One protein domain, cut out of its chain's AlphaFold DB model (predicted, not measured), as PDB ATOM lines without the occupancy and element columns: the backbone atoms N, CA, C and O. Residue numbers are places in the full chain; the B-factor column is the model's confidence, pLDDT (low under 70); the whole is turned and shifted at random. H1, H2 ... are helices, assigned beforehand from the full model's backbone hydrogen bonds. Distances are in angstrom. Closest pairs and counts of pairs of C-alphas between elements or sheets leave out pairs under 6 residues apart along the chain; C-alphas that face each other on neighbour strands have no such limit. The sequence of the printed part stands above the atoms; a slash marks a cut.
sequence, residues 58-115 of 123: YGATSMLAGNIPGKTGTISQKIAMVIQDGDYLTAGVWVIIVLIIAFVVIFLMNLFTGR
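What this domain is: This is residues 58 to 115 of the 123 residues of the protein "ABC transmembrane type-1 domain-containing protein" of bioreactor metagenome (UniProt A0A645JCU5). One long helix, H3, makes the length of this domain, and the shorter H2 folds back beside its first part as a helical hairpin, with the small H1 set crosswise near H2. The rest of H3, residues 99 to 115, sticks out as a free arm from the body that the other residues make. The printed part has 58 residues with three named helices, in the order H1, H2, H3, and no named strand, and the class is all helix. The whole is loose, with a radius of gyration of the C-alphas of 14.3 A, and elongated, spanning 44 by 28 by 19 A.

Where its parts are: Find C-alpha 88 at (267.825, 288.477, 315.166); from there H3, residues 88 to 115, runs 40.4 A to C-alpha 115 at (249.788, 319.325, 333.921). Just before it in the chain, look for H2, residues 75 to 84, which measures 14.4 A from C-alpha 75 at (254.103, 293.671, 316.629) to C-alpha 84. Near the beginning of the printed part you meet H1, residues 59 to 64, with 8.7 A from first to last C-alpha.

How they stand to each other: Begin at H3 and look at its residues 88 to 98, with which alone it touches H2. There the closest C-alphas of the two helices are those of Ile 79 and Ala 91, 5.2 A apart. H2 and H3 form a hairpin and run opposite ways at a shallow tilt of 22 degrees. Going outward from H2, you reach H1, which is close but not clearly touching: the closest C-alphas, those of Ser 62 and Gln 77, are 7.1 A apart. The lines of H1 and H2 stand about perpendicular, at 79 degrees. H1 and H3 are apart. Compare the O of each residue i with the N of residue i+4 inside H1, H2 and H3: every such pair is within hydrogen-bond range.

The domain as a whole: Look for the two C-alphas farthest apart at Asp 85 and Arg 115, 45.3 A from each other. Without residues 99 to 115, which stand free and belong to H3, the body has 41 residues and spans 28 by 19 by 18 A. The printed part has no cut. Read residues 85 to 87 for the tight link from H2 to H3, and residues 65 to 74 for the short link from H1 to H2; there is no long link. In the B-factor column the mean pLDDT of the printed part is 87.3, and the model's confidence is under 70 at residues 114 to 115.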
ATOM      1  N   TYR A  58     251.444 288.898 324.152       86.75
ATOM      2  CA  TYR A  58     251.721 287.965 323.062       86.75
ATOM      3  C   TYR A  58     250.909 286.677 323.215       86.75
ATOM      4  O   TYR A  58     250.228 286.266 322.279       86.75
ATOM      5  N   GLY A  59     250.956 286.055 324.399       86.06
ATOM      6  CA  GLY A  59     250.420 284.714 324.625       86.06
ATOM      7  C   GLY A  59     248.913 284.631 324.408       86.06
ATOM      8  O   GLY A  59     248.458 283.866 323.559       86.06
ATOM      9  N   ALA A  60     248.139 285.456 325.117       89.19
ATOM     10  CA  ALA A  60     246.681 285.418 325.010       89.19
ATOM     11  C   ALA A  60     246.206 285.753 323.586       89.19
ATOM     12  O   ALA A  60     245.344 285.068 323.035       89.19
ATOM     13  N   THR A  61     246.813 286.767 322.963       87.56
ATOM     14  CA  THR A  61     246.492 287.186 321.593       87.56
ATOM     15  C   THR A  61     246.804 286.087 320.585       87.56
ATOM     16  O   THR A  61     245.973 285.787 319.733       87.56
ATOM     17  N   SER A  62     247.964 285.436 320.701       86.88
ATOM     18  CA  SER A  62     248.347 284.366 319.781       86.88
ATOM     19  C   SER A  62     247.481 283.119 319.927       86.88
ATOM     20  O   SER A  62     247.241 282.442 318.932       86.88
ATOM     21  N   MET A  63     246.996 282.819 321.133       90.00
ATOM     22  CA  MET A  63     246.112 281.676 321.371       90.00
ATOM     23  C   MET A  63     244.677 281.929 320.893       90.00
ATOM     24  O   MET A  63     244.050 281.016 320.366       90.00
ATOM     25  N   LEU A  64     244.149 283.147 321.076       89.81
ATOM     26  CA  LEU A  64     242.748 283.466 320.767       89.81
ATOM     27  C   LEU A  64     242.544 284.059 319.371       89.81
ATOM     28  O   LEU A  64     241.649 283.635 318.648       89.81
ATOM     29  N   ALA A  65     243.342 285.059 318.993       86.19
ATOM     30  CA  ALA A  65     243.210 285.763 317.715       86.19
ATOM     31  C   ALA A  65     244.079 285.150 316.604       86.19
ATOM     32  O   ALA A  65     243.937 285.509 315.429       86.19
ATOM     33  N   GLY A  66     244.993 284.244 316.969       85.88
ATOM     34  CA  GLY A  66     245.985 283.691 316.055       85.88
ATOM     35  C   GLY A  66     246.884 284.774 315.460       85.88
ATOM     36  O   GLY A  66     246.959 285.899 315.953       85.88
ATOM     37  N   ASN A  67     247.563 284.437 314.370       84.00
ATOM     38  CA  ASN A  67     248.381 285.372 313.603       84.00
ATOM     39  C   ASN A  67     248.012 285.263 312.118       84.00
ATOM     40  O   ASN A  67     248.704 284.618 311.334       84.00
ATOM     41  N   ILE A  68     246.876 285.854 311.747       85.44
ATOM     42  CA  ILE A  68     246.417 285.906 310.358       85.44
ATOM     43  C   ILE A  68     247.121 287.090 309.681       85.44
ATOM     44  O   ILE A  68     246.888 288.239 310.091       85.44
ATOM     45  N   PRO A  69     247.958 286.853 308.649       80.38
ATOM     46  CA  PRO A  69     248.679 287.915 307.957       80.38
ATOM     47  C   PRO A  69     247.730 289.007 307.454       80.38
ATOM     48  O   PRO A  69     246.716 288.723 306.819       80.38
ATOM     49  N   GLY A  70     248.039 290.262 307.778       81.00
ATOM     50  CA  GLY A  70     247.241 291.421 307.368       81.00
ATOM     51  C   GLY A  70     245.900 291.602 308.091       81.00
ATOM     52  O   GLY A  70     245.181 292.538 307.756       81.00
ATOM     53  N   LYS A  71     245.546 290.751 309.070       86.38
ATOM     54  CA  LYS A  71     244.288 290.883 309.833       86.38
ATOM     55  C   LYS A  71     244.475 290.965 311.345       86.38
ATOM     56  O   LYS A  71     243.919 291.868 311.957       86.38
ATOM     57  N   THR A  72     245.218 290.034 311.947       88.00
ATOM     58  CA  THR A  72     245.322 289.922 313.421       88.00
ATOM     59  C   THR A  72     246.750 289.994 313.956       88.00
ATOM     60  O   THR A  72     246.948 289.961 315.165       88.00
ATOM     61  N   GLY A  73     247.744 290.130 313.072       84.00
ATOM     62  CA  GLY A  73     249.150 290.193 313.459       84.00
ATOM     63  C   GLY A  73     249.487 291.442 314.276       84.00
ATOM     64  O   GLY A  73     249.334 292.570 313.806       84.00
ATOM     65  N   THR A  74     249.990 291.229 315.488       89.31
ATOM     66  CA  THR A  74     250.535 292.278 316.361       89.31
ATOM     67  C   THR A  74     252.058 292.364 316.254       89.31
ATOM     68  O   THR A  74     252.725 291.418 315.827       89.31
ATOM     69  N   ILE A  75     252.643 293.491 316.678       88.50
ATOM     70  CA  ILE A  75     254.103 293.671 316.629       88.50
ATOM     71  C   ILE A  75     254.816 292.636 317.517       88.50
ATOM     72  O   ILE A  75     255.814 292.051 317.102       88.50
ATOM     73  N   SER A  76     254.256 292.330 318.690       88.69
ATOM     74  CA  SER A  76     254.767 291.304 319.610       88.69
ATOM     75  C   SER A  76     254.801 289.911 318.971       88.69
ATOM     76  O   SER A  76     255.776 289.179 319.129       88.69
ATOM     77  N   GLN A  77     253.783 289.557 318.177       88.75
ATOM     78  CA  GLN A  77     253.784 288.310 317.401       88.75
ATOM     79  C   GLN A  77     254.807 288.334 316.266       88.75
ATOM     80  O   GLN A  77     255.448 287.320 316.000       88.75
ATOM     81  N   LYS A  78     254.998 289.486 315.609       88.19
ATOM     82  CA  LYS A  78     255.997 289.619 314.544       88.19
ATOM     83  C   LYS A  78     257.416 289.408 315.057       88.19
ATOM     84  O   LYS A  78     258.176 288.700 314.405       88.19
ATOM     85  N   ILE A  79     257.738 289.947 316.230       89.81
ATOM     86  CA  ILE A  79     259.025 289.716 316.898       89.81
ATOM     87  C   ILE A  79     259.223 288.219 317.172       89.81
ATOM     88  O   ILE A  79     260.275 287.680 316.844       89.81
ATOM     89  N   ALA A  80     258.206 287.535 317.708       88.62
ATOM     90  CA  ALA A  80     258.289 286.104 318.001       88.62
ATOM     91  C   ALA A  80     258.543 285.253 316.743       88.62
ATOM     92  O   ALA A  80     259.411 284.385 316.769       88.62
ATOM     93  N   MET A  81     257.842 285.534 315.639       87.56
ATOM     94  CA  MET A  81     258.048 284.827 314.366       87.56
ATOM     95  C   MET A  81     259.467 285.016 313.824       87.56
ATOM     96  O   MET A  81     260.140 284.055 313.484       87.56
ATOM     97  N   VAL A  82     259.948 286.258 313.794       89.56
ATOM     98  CA  VAL A  82     261.260 286.593 313.226       89.56
ATOM     99  C   VAL A  82     262.409 285.986 314.051       89.56
ATOM    100  O   VAL A  82     263.428 285.586 313.495       89.56
ATOM    101  N   ILE A  83     262.229 285.849 315.372       91.19
ATOM    102  CA  ILE A  83     263.163 285.110 316.236       91.19
ATOM    103  C   ILE A  83     263.147 283.608 315.922       91.19
ATOM    104  O   ILE A  83     264.209 282.991 315.898       91.19
ATOM    105  N   GLN A  84     261.971 283.013 315.681       88.69
ATOM    106  CA  GLN A  84     261.861 281.598 315.295       88.69
ATOM    107  C   GLN A  84     262.541 281.312 313.951       88.69
ATOM    108  O   GLN A  84     263.152 280.257 313.797       88.69
ATOM    109  N   ASP A  85     262.502 282.275 313.029       89.94
ATOM    110  CA  ASP A  85     263.188 282.213 311.734       89.94
ATOM    111  C   ASP A  85     264.716 282.436 311.847       89.94
ATOM    112  O   ASP A  85     265.439 282.311 310.859       89.94
ATOM    113  N   GLY A  86     265.232 282.762 313.041       91.44
ATOM    114  CA  GLY A  86     266.656 283.003 313.301       91.44
ATOM    115  C   GLY A  86     267.169 284.388 312.884       91.44
ATOM    116  O   GLY A  86     268.368 284.653 312.990       91.44
ATOM    117  N   ASP A  87     266.292 285.296 312.447       92.06
ATOM    118  CA  ASP A  87     266.648 286.651 312.016       92.06
ATOM    119  C   ASP A  87     266.633 287.643 313.193       92.06
ATOM    120  O   ASP A  87     265.737 288.467 313.389       92.06
ATOM    121  N   TYR A  88     267.681 287.588 314.010       91.12
ATOM    122  CA  TYR A  88     267.825 288.477 315.166       91.12
ATOM    123  C   TYR A  88     267.969 289.960 314.796       91.12
ATOM    124  O   TYR A  88     267.643 290.829 315.609       91.12
ATOM    125  N   LEU A  89     268.435 290.266 313.580       92.44
ATOM    126  CA  LEU A  89     268.633 291.641 313.131       92.44
ATOM    127  C   LEU A  89     267.279 292.330 312.937       92.44
ATOM    128  O   LEU A  89     267.024 293.386 313.524       92.44
ATOM    129  N   THR A  90     266.376 291.692 312.193       90.81
ATOM    130  CA  THR A  90     265.015 292.196 311.990       90.81
ATOM    131  C   THR A  90     264.231 292.213 313.303       90.81
ATOM    132  O   THR A  90     263.488 293.165 313.561       90.81
ATOM    133  N   ALA A  91     264.423 291.221 314.182       91.06
ATOM    134  CA  ALA A  91     263.804 291.220 315.508       91.06
ATOM    135  C   ALA A  91     264.225 292.448 316.336       91.06
ATOM    136  O   ALA A  91     263.371 293.115 316.925       91.06
ATOM    137  N   GLY A  92     265.517 292.793 316.328       92.69
ATOM    138  CA  GLY A  92     266.047 293.968 317.023       92.69
ATOM    139  C   GLY A  92     265.421 295.279 316.543       92.69
ATOM    140  O   GLY A  92     265.041 296.117 317.364       92.69
ATOM    141  N   VAL A  93     265.230 295.434 315.229       93.62
ATOM    142  CA  VAL A  93     264.561 296.612 314.651       93.62
ATOM    143  C   VAL A  93     263.130 296.745 315.178       93.62
ATOM    144  O   VAL A  93     262.743 297.816 315.649       93.62
ATOM    145  N   TRP A  94     262.350 295.661 315.169       91.81
ATOM    146  CA  TRP A  94     260.979 295.678 315.691       91.81
ATOM    147  C   TRP A  94     260.917 295.974 317.190       91.81
ATOM    148  O   TRP A  94     260.048 296.731 317.623       91.81
ATOM    149  N   VAL A  95     261.854 295.435 317.976       92.38
ATOM    150  CA  VAL A  95     261.959 295.727 319.412       92.38
ATOM    151  C   VAL A  95     262.208 297.218 319.643       92.38
ATOM    152  O   VAL A  95     261.501 297.833 320.439       92.38
ATOM    153  N   ILE A  96     263.155 297.825 318.920       94.19
ATOM    154  CA  ILE A  96     263.451 299.260 319.038       94.19
ATOM    155  C   ILE A  96     262.221 300.103 318.676       94.19
ATOM    156  O   ILE A  96     261.888 301.039 319.401       94.19
ATOM    157  N   ILE A  97     261.506 299.753 317.602       93.06
ATOM    158  CA  ILE A  97     260.281 300.453 317.192       93.06
ATOM    159  C   ILE A  97     259.229 300.410 318.308       93.06
ATOM    160  O   ILE A  97     258.689 301.453 318.683       93.06
ATOM    161  N   VAL A  98     258.955 299.230 318.877       91.31
ATOM    162  CA  VAL A  98     257.980 299.091 319.974       91.31
ATOM    163  C   VAL A  98     258.422 299.857 321.212       91.31
ATOM    164  O   VAL A  98     257.588 300.502 321.844       91.31
ATOM    165  N   LEU A  99     259.714 299.834 321.547       91.94
ATOM    166  CA  LEU A  99     260.253 300.586 322.679       91.94
ATOM    167  C   LEU A  99     260.059 302.093 322.503       91.94
ATOM    168  O   LEU A  99     259.616 302.753 323.441       91.94
ATOM    169  N   ILE A 100     260.326 302.633 321.311       94.12
ATOM    170  CA  ILE A 100     260.106 304.053 321.011       94.12
ATOM    171  C   ILE A 100     258.617 304.396 321.122       94.12
ATOM    172  O   ILE A 100     258.269 305.375 321.778       94.12
ATOM    173  N   ILE A 101     257.730 303.582 320.540       91.44
ATOM    174  CA  ILE A 101     256.278 303.802 320.620       91.44
ATOM    175  C   ILE A 101     255.812 303.780 322.078       91.44
ATOM    176  O   ILE A 101     255.118 304.696 322.519       91.44
ATOM    177  N   ALA A 102     256.215 302.766 322.846       89.75
ATOM    178  CA  ALA A 102     255.857 302.640 324.252       89.75
ATOM    179  C   ALA A 102     256.369 303.836 325.064       89.75
ATOM    180  O   ALA A 102     255.610 304.421 325.838       89.75
ATOM    181  N   PHE A 103     257.623 304.241 324.848       90.75
ATOM    182  CA  PHE A 103     258.213 305.397 325.509       90.75
ATOM    183  C   PHE A 103     257.448 306.680 325.187       90.75
ATOM    184  O   PHE A 103     257.053 307.385 326.108       90.75
ATOM    185  N   VAL A 104     257.179 306.964 323.907       92.31
ATOM    186  CA  VAL A 104     256.452 308.169 323.483       92.31
ATOM    187  C   VAL A 104     255.047 308.198 324.077       92.31
ATOM    188  O   VAL A 104     254.645 309.222 324.627       92.31
ATOM    189  N   VAL A 105     254.305 307.088 324.028       88.56
ATOM    190  CA  VAL A 105     252.942 307.049 324.577       88.56
ATOM    191  C   VAL A 105     252.955 307.260 326.089       88.56
ATOM    192  O   VAL A 105     252.217 308.107 326.592       88.56
ATOM    193  N   ILE A 106     253.819 306.552 326.821       87.06
ATOM    194  CA  ILE A 106     253.929 306.707 328.278       87.06
ATOM    195  C   ILE A 106     254.385 308.127 328.635       87.06
ATOM    196  O   ILE A 106     253.836 308.732 329.555       87.06
ATOM    197  N   PHE A 107     255.347 308.683 327.898       88.69
ATOM    198  CA  PHE A 107     255.862 310.032 328.104       88.69
ATOM    199  C   PHE A 107     254.775 311.092 327.907       88.69
ATOM    200  O   PHE A 107     254.588 311.951 328.770       88.69
ATOM    201  N   LEU A 108     254.002 310.998 326.821       87.81
ATOM    202  CA  LEU A 108     252.870 311.889 326.569       87.81
ATOM    203  C   LEU A 108     251.813 311.758 327.668       87.81
ATOM    204  O   LEU A 108     251.395 312.766 328.238       87.81
ATOM    205  N   MET A 109     251.417 310.533 328.025       83.56
ATOM    206  CA  MET A 109     250.431 310.310 329.087       83.56
ATOM    207  C   MET A 109     250.905 310.864 330.440       83.56
ATOM    208  O   MET A 109     250.114 311.463 331.175       83.56
ATOM    209  N   ASN A 110     252.196 310.739 330.756       83.38
ATOM    210  CA  ASN A 110     252.789 311.311 331.964       83.38
ATOM    211  C   ASN A 110     252.758 312.854 331.931       83.38
ATOM    212  O   ASN A 110     252.279 313.480 332.878       83.38
ATOM    213  N   LEU A 111     253.142 313.478 330.812       82.44
ATOM    214  CA  LEU A 111     253.091 314.938 330.642       82.44
ATOM    215  C   LEU A 111     251.681 315.518 330.825       82.44
ATOM    216  O   LEU A 111     251.514 316.540 331.500       82.44
ATOM    217  N   PHE A 112     250.659 314.878 330.252       74.69
ATOM    218  CA  PHE A 112     249.267 315.309 330.425       74.69
ATOM    219  C   PHE A 112     248.790 315.151 331.877       74.69
ATOM    220  O   PHE A 112     248.055 316.003 332.379       74.69
ATOM    221  N   THR A 113     249.268 314.126 332.585       71.50
ATOM    222  CA  THR A 113     248.960 313.911 334.009       71.50
ATOM    223  C   THR A 113     249.602 314.985 334.893       71.50
ATOM    224  O   THR A 113     248.923 315.603 335.717       71.50
ATOM    225  N   GLY A 114     250.889 315.283 334.676       63.28
ATOM    226  CA  GLY A 114     251.633 316.288 335.441       63.28
ATOM    227  C   GLY A 114     251.097 317.717 335.281       63.28
ATOM    228  O   GLY A 114     251.187 318.522 336.210       63.28
ATOM    229  N   ARG A 115     250.479 318.040 334.135       57.44
ATOM    230  CA  ARG A 115     249.788 319.325 333.921       57.44
ATOM    231  C   ARG A 115     248.499 319.453 334.736       57.44
ATOM    232  O   ARG A 115     248.260 320.523 335.290       57.44
TER     233      ARG A 115